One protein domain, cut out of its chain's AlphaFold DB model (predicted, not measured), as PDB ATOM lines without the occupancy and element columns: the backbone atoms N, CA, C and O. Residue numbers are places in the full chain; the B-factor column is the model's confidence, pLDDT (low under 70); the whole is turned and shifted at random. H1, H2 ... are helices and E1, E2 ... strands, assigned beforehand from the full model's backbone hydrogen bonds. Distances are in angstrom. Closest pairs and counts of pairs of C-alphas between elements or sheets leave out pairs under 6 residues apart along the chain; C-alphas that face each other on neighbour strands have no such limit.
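What this domain is: This is residues 492 to 557 of the 704 residues of an uncharacterized protein of archaeon (UniProt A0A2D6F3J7). A two-stranded antiparallel hairpin, E1 and E2, is joined to H2 by a long loop, residues 517 to 532, while H1 lies at the far end of the elongated whole, where residues 495 to 501 stick out. Past E2, residues 555 to 556 pair with residues 524 to 525 of that loop. The printed part has 66 residues, in the order H1, H2, E1, E2, with E1 and E2 making one sheet in the order E1 - E2. The class is mixed, helices and strands, though under half of the residues, 27, are in named elements. The whole is loose, with a radius of gyration of the C-alphas of 13.7 A and spans of 43 by 26 by 18 A.

Where its parts are: E1 is residues 533 to 537, 11.4 A from first to last C-alpha, and E2 is residues 547 to 551, 12.0 A, ending with C-alpha 551 at (131.572, 114.314, 87.457). H2 is residues 508 to 516, 12.1 A, beginning with C-alpha 508 at (122.877, 116.734, 72.942). H1 is residues 492 to 499, 10.3 A, beginning with C-alpha 492 at (110.133, 97.603, 85.484).

How they stand to each other: E1 and E2 form a hairpin, antiparallel at 144 degrees between their directions. C-alphas 536 and 548 face each other at 4.5 A. N 537 and O 547 are within hydrogen-bond range at 2.8 A, as are N 549 and O 535 at 2.8 A. H2 and E1 have 1 pair of C-alphas within 8 A, the closest, Asp 510 and Arg 533, at 7.6 A. H2 and E2 are apart. H1 is apart from H2, E1 and E2. Every O i to N i+4 pair is within hydrogen-bond range in H1 and H2. The short pairing of residues 524 to 525 with 555 to 556 is parallel.

The domain as a whole: The two C-alphas farthest apart, those of Ala 492 and Thr 557, are 43.9 A from each other. The printed part has no cut. The link from H2 to E1 is long, with 16 residues. The mean pLDDT of the printed part is 73.2, and residues 492 to 506, 529, 531 and 534 are under 70.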
ATOM      1  N   ALA A 492     111.059  97.456  86.611       61.28
ATOM      2  CA  ALA A 492     110.133  97.603  85.484       61.28
ATOM      3  C   ALA A 492     109.991  99.065  85.008       61.28
ATOM      4  O   ALA A 492     109.762  99.308  83.824       61.28
ATOM      5  N   ASN A 493     110.154 100.044  85.909       60.69
ATOM      6  CA  ASN A 493     110.164 101.462  85.542       60.69
ATOM      7  C   ASN A 493     111.499 101.883  84.895       60.69
ATOM      8  O   ASN A 493     111.489 102.778  84.049       60.69
ATOM      9  N   ARG A 494     112.622 101.232  85.244       67.56
ATOM     10  CA  ARG A 494     113.915 101.398  84.552       67.56
ATOM     11  C   ARG A 494     113.845 100.805  83.143       67.56
ATOM     12  O   ARG A 494     114.085 101.523  82.178       67.56
ATOM     13  N   GLU A 495     113.435  99.544  83.014       67.75
ATOM     14  CA  GLU A 495     113.346  98.842  81.722       67.75
ATOM     15  C   GLU A 495     112.393  99.539  80.739       67.75
ATOM     16  O   GLU A 495     112.691  99.638  79.549       67.75
ATOM     17  N   ALA A 496     111.266 100.082  81.218       60.75
ATOM     18  CA  ALA A 496     110.360 100.873  80.384       60.75
ATOM     19  C   ALA A 496     111.004 102.186  79.896       60.75
ATOM     20  O   ALA A 496     110.852 102.544  78.729       60.75
ATOM     21  N   TRP A 497     111.755 102.881  80.758       65.56
ATOM     22  CA  TRP A 497     112.476 104.106  80.394       65.56
ATOM     23  C   TRP A 497     113.601 103.831  79.382       65.56
ATOM     24  O   TRP A 497     113.740 104.561  78.399       65.56
ATOM     25  N   GLU A 498     114.351 102.741  79.561       65.12
ATOM     26  CA  GLU A 498     115.365 102.271  78.606       65.12
ATOM     27  C   GLU A 498     114.736 101.897  77.251       65.12
ATOM     28  O   GLU A 498     115.225 102.320  76.199       65.12
ATOM     29  N   ALA A 499     113.605 101.180  77.259       59.81
ATOM     30  CA  ALA A 499     112.880 100.775  76.051       59.81
ATOM     31  C   ALA A 499     112.252 101.952  75.275       59.81
ATOM     32  O   ALA A 499     112.136 101.882  74.050       59.81
ATOM     33  N   GLU A 500     111.889 103.046  75.952       48.47
ATOM     34  CA  GLU A 500     111.450 104.304  75.321       48.47
ATOM     35  C   GLU A 500     112.616 105.150  74.766       48.47
ATOM     36  O   GLU A 500     112.406 106.241  74.232       48.47
ATOM     37  N   GLY A 501     113.847 104.630  74.823       49.25
ATOM     38  CA  GLY A 501     115.041 105.275  74.283       49.25
ATOM     39  C   GLY A 501     115.818 106.104  75.303       49.25
ATOM     40  O   GLY A 501     116.602 106.952  74.875       49.25
ATOM     41  N   GLY A 502     115.590 105.874  76.605       50.09
ATOM     42  CA  GLY A 502     116.480 106.221  77.721       50.09
ATOM     43  C   GLY A 502     117.198 107.552  77.556       50.09
ATOM     44  O   GLY A 502     118.426 107.588  77.513       50.09
ATOM     45  N   GLY A 503     116.435 108.633  77.355       44.50
ATOM     46  CA  GLY A 503     116.990 109.913  76.929       44.50
ATOM     47  C   GLY A 503     118.049 110.405  77.909       44.50
ATOM     48  O   GLY A 503     117.700 110.800  79.020       44.50
ATOM     49  N   ASN A 504     119.319 110.380  77.481       52.22
ATOM     50  CA  ASN A 504     120.465 110.838  78.264       52.22
ATOM     51  C   ASN A 504     120.115 112.132  79.018       52.22
ATOM     52  O   ASN A 504     119.757 113.137  78.405       52.22
ATOM     53  N   LEU A 505     120.290 112.125  80.344       58.97
ATOM     54  CA  LEU A 505     120.184 113.332  81.184       58.97
ATOM     55  C   LEU A 505     121.223 114.404  80.782       58.97
ATOM     56  O   LEU A 505     121.099 115.578  81.122       58.97
ATOM     57  N   ILE A 506     122.234 113.976  80.024       60.72
ATOM     58  CA  ILE A 506     123.250 114.764  79.337       60.72
ATOM     59  C   ILE A 506     122.642 115.338  78.046       60.72
ATOM     60  O   ILE A 506     122.225 114.586  77.164       60.72
ATOM     61  N   SER A 507     122.633 116.668  77.886       71.44
ATOM     62  CA  SER A 507     122.076 117.294  76.679       71.44
ATOM     63  C   SER A 507     122.808 116.844  75.401       71.44
ATOM     64  O   SER A 507     123.951 116.385  75.447       71.44
ATOM     65  N   ASN A 508     122.201 117.024  74.221       75.06
ATOM     66  CA  ASN A 508     122.877 116.734  72.942       75.06
ATOM     67  C   ASN A 508     124.206 117.502  72.774       75.06
ATOM     68  O   ASN A 508     125.104 117.033  72.077       75.06
ATOM     69  N   TRP A 509     124.328 118.672  73.407       77.56
ATOM     70  CA  TRP A 509     125.546 119.479  73.415       77.56
ATOM     71  C   TRP A 509     126.616 118.880  74.335       77.56
ATOM     72  O   TRP A 509     127.745 118.655  73.902       77.56
ATOM     73  N   ASP A 510     126.240 118.528  75.563       75.31
ATOM     74  CA  ASP A 510     127.144 117.900  76.533       75.31
ATOM     75  C   ASP A 510     127.574 116.493  76.066       75.31
ATOM     76  O   ASP A 510     128.728 116.105  76.225       75.31
ATOM     77  N   SER A 511     126.691 115.762  75.377       77.75
ATOM     78  CA  SER A 511     126.999 114.476  74.733       77.75
ATOM     79  C   SER A 511     128.042 114.638  73.620       77.75
ATOM     80  O   SER A 511     128.951 113.816  73.496       77.75
ATOM     81  N   TRP A 512     127.951 115.713  72.825       84.62
ATOM     82  CA  TRP A 512     128.960 116.037  71.813       84.62
ATOM     83  C   TRP A 512     130.303 116.418  72.448       84.62
ATOM     84  O   TRP A 512     131.342 115.960  71.978       84.62
ATOM     85  N   LEU A 513     130.293 117.198  73.533       81.06
ATOM     86  CA  LEU A 513     131.498 117.580  74.277       81.06
ATOM     87  C   LEU A 513     132.204 116.375  74.905       81.06
ATOM     88  O   LEU A 513     133.411 116.216  74.710       81.06
ATOM     89  N   LYS A 514     131.453 115.499  75.588       81.00
ATOM     90  CA  LYS A 514     131.961 114.240  76.151       81.00
ATOM     91  C   LYS A 514     132.624 113.391  75.066       81.00
ATOM     92  O   LYS A 514     133.793 113.046  75.204       81.00
ATOM     93  N   TYR A 515     131.933 113.151  73.950       83.25
ATOM     94  CA  TYR A 515     132.479 112.389  72.821       83.25
ATOM     95  C   TYR A 515     133.718 113.050  72.191       83.25
ATOM     96  O   TYR A 515     134.652 112.369  71.767       83.25
ATOM     97  N   ARG A 516     133.734 114.387  72.091       85.62
ATOM     98  CA  ARG A 516     134.796 115.132  71.400       85.62
ATOM     99  C   ARG A 516     136.075 115.267  72.223       85.62
ATOM    100  O   ARG A 516     137.150 115.287  71.626       85.62
ATOM    101  N   TYR A 517     135.946 115.396  73.541       85.25
ATOM    102  CA  TYR A 517     137.050 115.687  74.450       85.25
ATOM    103  C   TYR A 517     137.252 114.555  75.460       85.25
ATOM    104  O   TYR A 517     138.238 113.828  75.353       85.25
ATOM    105  N   THR A 518     136.311 114.360  76.387       80.44
ATOM    106  CA  THR A 518     136.449 113.428  77.520       80.44
ATOM    107  C   THR A 518     136.734 111.990  77.076       80.44
ATOM    108  O   THR A 518     137.713 111.397  77.521       80.44
ATOM    109  N   ASP A 519     135.952 111.463  76.133       82.88
ATOM    110  CA  ASP A 519     136.093 110.093  75.614       82.88
ATOM    111  C   ASP A 519     137.339 109.928  74.726       82.88
ATOM    112  O   ASP A 519     137.829 108.819  74.523       82.88
ATOM    113  N   ALA A 520     137.894 111.041  74.235       84.19
ATOM    114  CA  ALA A 520     139.170 111.097  73.529       84.19
ATOM    115  C   ALA A 520     140.375 111.317  74.473       84.19
ATOM    116  O   ALA A 520     141.496 111.507  73.993       84.19
ATOM    117  N   GLY A 521     140.165 111.336  75.798       85.38
ATOM    118  CA  GLY A 521     141.203 111.621  76.795       85.38
ATOM    119  C   GLY A 521     141.715 113.068  76.769       85.38
ATOM    120  O   GLY A 521     142.828 113.341  77.218       85.38
ATOM    121  N   GLN A 522     140.938 113.997  76.205       85.50
ATOM    122  CA  GLN A 522     141.267 115.418  76.103       85.50
ATOM    123  C   GLN A 522     140.425 116.242  77.080       85.50
ATOM    124  O   GLN A 522     139.260 115.944  77.344       85.50
ATOM    125  N   LYS A 523     141.015 117.323  77.590       85.56
ATOM    126  CA  LYS A 523     140.319 118.301  78.428       85.56
ATOM    127  C   LYS A 523     139.466 119.239  77.568       85.56
ATOM    128  O   LYS A 523     139.826 119.528  76.424       85.56
ATOM    129  N   ILE A 524     138.347 119.719  78.106       81.69
ATOM    130  CA  ILE A 524     137.458 120.659  77.406       81.69
ATOM    131  C   ILE A 524     138.092 122.059  77.425       81.69
ATOM    132  O   ILE A 524     138.487 122.528  78.489       81.69
ATOM    133  N   PRO A 525     138.196 122.774  76.292       82.56
ATOM    134  CA  PRO A 525     138.685 124.151  76.295       82.56
ATOM    135  C   PRO A 525     137.834 125.074  77.179       82.56
ATOM    136  O   PRO A 525     136.610 125.088  77.058       82.56
ATOM    137  N   TYR A 526     138.486 125.877  78.026       80.50
ATOM    138  CA  TYR A 526     137.845 126.716  79.055       80.50
ATOM    139  C   TYR A 526     136.784 127.711  78.540       80.50
ATOM    140  O   TYR A 526     135.955 128.184  79.312       80.50
ATOM    141  N   TRP A 527     136.789 128.043  77.243       78.31
ATOM    142  CA  TRP A 527     135.797 128.930  76.624       78.31
ATOM    143  C   TRP A 527     134.442 128.258  76.343       78.31
ATOM    144  O   TRP A 527     133.491 128.938  75.953       78.31
ATOM    145  N   TYR A 528     134.323 126.937  76.510       80.31
ATOM    146  CA  TYR A 528     133.028 126.264  76.483       80.31
ATOM    147  C   TYR A 528     132.372 126.348  77.862       80.31
ATOM    148  O   TYR A 528     132.826 125.732  78.819       80.31
ATOM    149  N   ASN A 529     131.270 127.093  77.946       66.69
ATOM    150  CA  ASN A 529     130.454 127.165  79.154       66.69
ATOM    151  C   ASN A 529     129.624 125.875  79.285       66.69
ATOM    152  O   ASN A 529     128.643 125.686  78.561       66.69
ATOM    153  N   THR A 530     130.062 124.970  80.160       70.06
ATOM    154  CA  THR A 530     129.498 123.624  80.347       70.06
ATOM    155  C   THR A 530     129.216 123.375  81.820       70.06
ATOM    156  O   THR A 530     130.042 123.714  82.665       70.06
ATOM    157  N   ARG A 531     128.080 122.748  82.131       65.00
ATOM    158  CA  ARG A 531     127.776 122.278  83.492       65.00
ATOM    159  C   ARG A 531     128.477 120.947  83.755       65.00
ATOM    160  O   ARG A 531     128.810 120.246  82.803       65.00
ATOM    161  N   ASP A 532     128.655 120.586  85.022       73.06
ATOM    162  CA  ASP A 532     129.155 119.260  85.399       73.06
ATOM    163  C   ASP A 532     128.260 118.155  84.822       73.06
ATOM    164  O   ASP A 532     127.036 118.316  84.726       73.06
ATOM    165  N   ARG A 533     128.858 117.029  84.412       70.12
ATOM    166  CA  ARG A 533     128.095 115.939  83.795       70.12
ATOM    167  C   ARG A 533     127.469 115.070  84.878       70.12
ATOM    168  O   ARG A 533     128.131 114.694  85.839       70.12
ATOM    169  N   ILE A 534     126.203 114.722  84.688       68.19
ATOM    170  CA  ILE A 534     125.522 113.713  85.497       68.19
ATOM    171  C   ILE A 534     125.648 112.391  84.746       68.19
ATOM    172  O   ILE A 534     125.146 112.276  83.626       68.19
ATOM    173  N   GLU A 535     126.317 111.408  85.340       74.56
ATOM    174  CA  GLU A 535     126.439 110.066  84.774       74.56
ATOM    175  C   GLU A 535     126.113 108.989  85.808       74.56
ATOM    176  O   GLU A 535     126.286 109.183  87.008       74.56
ATOM    177  N   MET A 536     125.619 107.848  85.334       70.56
ATOM    178  CA  MET A 536     125.535 106.650  86.160       70.56
ATOM    179  C   MET A 536     126.929 106.022  86.214       70.56
ATOM    180  O   MET A 536     127.455 105.589  85.188       70.56
ATOM    181  N   THR A 537     127.525 105.994  87.399       74.88
ATOM    182  CA  THR A 537     128.749 105.253  87.703       74.88
ATOM    183  C   THR A 537     128.390 103.920  88.338       74.88
ATOM    184  O   THR A 537     127.569 103.879  89.250       74.88
ATOM    185  N   ASP A 538     129.038 102.855  87.881       83.38
ATOM    186  CA  ASP A 538     129.125 101.589  88.604       83.38
ATOM    187  C   ASP A 538     130.129 101.775  89.753       83.38
ATOM    188  O   ASP A 538     131.329 101.952  89.519       83.38
ATOM    189  N   VAL A 539     129.628 101.848  90.986       80.19
ATOM    190  CA  VAL A 539     130.446 102.114  92.182       80.19
ATOM    191  C   VAL A 539     130.907 100.818  92.848       80.19
ATOM    192  O   VAL A 539     131.919 100.810  93.558       80.19
ATOM    193  N   ASN A 540     130.216  99.710  92.585       81.38
ATOM    194  CA  ASN A 540     130.514  98.408  93.170       81.38
ATOM    195  C   ASN A 540     131.425  97.524  92.264       81.38
ATOM    196  O   ASN A 540     132.094  96.620  92.768       81.38
ATOM    197  N   ASN A 541     131.575  97.891  90.984       78.62
ATOM    198  CA  ASN A 541     132.291  97.211  89.893       78.62
ATOM    199  C   ASN A 541     131.680  95.865  89.434       78.62
ATOM    200  O   ASN A 541     132.422  94.969  89.014       78.62
ATOM    201  N   ASP A 542     130.354  95.695  89.497       86.06
ATOM    202  CA  ASP A 542     129.640  94.505  88.992       86.06
ATOM    203  C   ASP A 542     129.363  94.538  87.472       86.06
ATOM    204  O   ASP A 542     128.975  93.521  86.886       86.06
ATOM    205  N   GLY A 543     129.639  95.667  86.812       81.31
ATOM    206  CA  GLY A 543     129.392  95.915  85.392       81.31
ATOM    207  C   GLY A 543     128.058  96.613  85.100       81.31
ATOM    208  O   GLY A 543     127.760  96.861  83.926       81.31
ATOM    209  N   ILE A 544     127.262  96.935  86.124       75.69
ATOM    210  CA  ILE A 544     125.963  97.603  86.030       75.69
ATOM    211  C   ILE A 544     126.068  98.976  86.717       75.69
ATOM    212  O   ILE A 544     126.264  99.056  87.925       75.69
ATOM    213  N   PRO A 545     125.898 100.089  85.983       72.81
ATOM    214  CA  PRO A 545     125.880 101.414  86.594       72.81
ATOM    215  C   PRO A 545     124.748 101.556  87.624       72.81
ATOM    216  O   PRO A 545     123.572 101.516  87.257       72.81
ATOM    217  N   ASP A 546     125.100 101.748  88.898       77.31
ATOM    218  CA  ASP A 546     124.182 101.662  90.043       77.31
ATOM    219  C   ASP A 546     124.010 102.983  90.816       77.31
ATOM    220  O   ASP A 546     122.948 103.213  91.403       77.31
ATOM    221  N   GLN A 547     124.979 103.906  90.751       74.69
ATOM    222  CA  GLN A 547     124.907 105.209  91.420       74.69
ATOM    223  C   GLN A 547     124.973 106.396  90.447       74.69
ATOM    224  O   GLN A 547     125.855 106.495  89.599       74.69
ATOM    225  N   LEU A 548     124.075 107.367  90.630       71.00
ATOM    226  CA  LEU A 548     124.107 108.646  89.920       71.00
ATOM    227  C   LEU A 548     125.189 109.561  90.524       71.00
ATOM    228  O   LEU A 548     125.104 109.932  91.697       71.00
ATOM    229  N   SER A 549     126.186 109.935  89.726       72.31
ATOM    230  CA  SER A 549     127.338 110.746  90.130       72.31
ATOM    231  C   SER A 549     127.446 112.026  89.298       72.31
ATOM    232  O   SER A 549     127.132 112.048  88.105       72.31
ATOM    233  N   ILE A 550     127.894 113.109  89.937       76.38
ATOM    234  CA  ILE A 550     128.207 114.379  89.276       76.38
ATOM    235  C   ILE A 550     129.717 114.410  89.062       76.38
ATOM    236  O   ILE A 550     130.477 114.543  90.022       76.38
ATOM    237  N   VAL A 551     130.152 114.289  87.810       73.38
ATOM    238  CA  VAL A 551     131.572 114.314  87.457       73.38
ATOM    239  C   VAL A 551     131.895 115.638  86.758       73.38
ATOM    240  O   VAL A 551     131.412 115.883  85.646       73.38
ATOM    241  N   PRO A 552     132.708 116.515  87.375       74.50
ATOM    242  CA  PRO A 552     133.081 117.775  86.754       74.50
ATOM    243  C   PRO A 552     133.911 117.532  85.493       74.50
ATOM    244  O   PRO A 552     134.676 116.568  85.392       74.50
ATOM    245  N   TYR A 553     133.764 118.414  84.507       76.00
ATOM    246  CA  TYR A 553     134.613 118.373  83.324       76.00
ATOM    247  C   TYR A 553     136.012 118.899  83.654       76.00
ATOM    248  O   TYR A 553     136.174 119.964  84.244       76.00
ATOM    249  N   GLU A 554     137.046 118.176  83.225       77.50
ATOM    250  CA  GLU A 554     138.402 118.715  83.263       77.50
ATOM    251  C   GLU A 554     138.581 119.753  82.152       77.50
ATOM    252  O   GLU A 554     138.515 119.420  80.965       77.50
ATOM    253  N   PHE A 555     138.854 120.999  82.536       77.94
ATOM    254  CA  PHE A 555     139.121 122.084  81.596       77.94
ATOM    255  C   PHE A 555     140.608 122.176  81.225       77.94
ATOM    256  O   PHE A 555     141.487 122.025  82.079       77.94
ATOM    257  N   ASP A 556     140.906 122.445  79.950       78.44
ATOM    258  CA  ASP A 556     142.248 122.850  79.522       78.44
ATOM    259  C   ASP A 556     142.408 124.340  79.826       78.44
ATOM    260  O   ASP A 556     141.920 125.199  79.090       78.44
ATOM    261  N   THR A 557     143.053 124.641  80.953       70.50
ATOM    262  CA  THR A 557     143.379 126.008  81.381       70.50
ATOM    263  C   THR A 557     144.633 126.555  80.706       70.50
ATOM    264  O   THR A 557     144.999 127.706  80.939       70.50
TER     265      THR A 557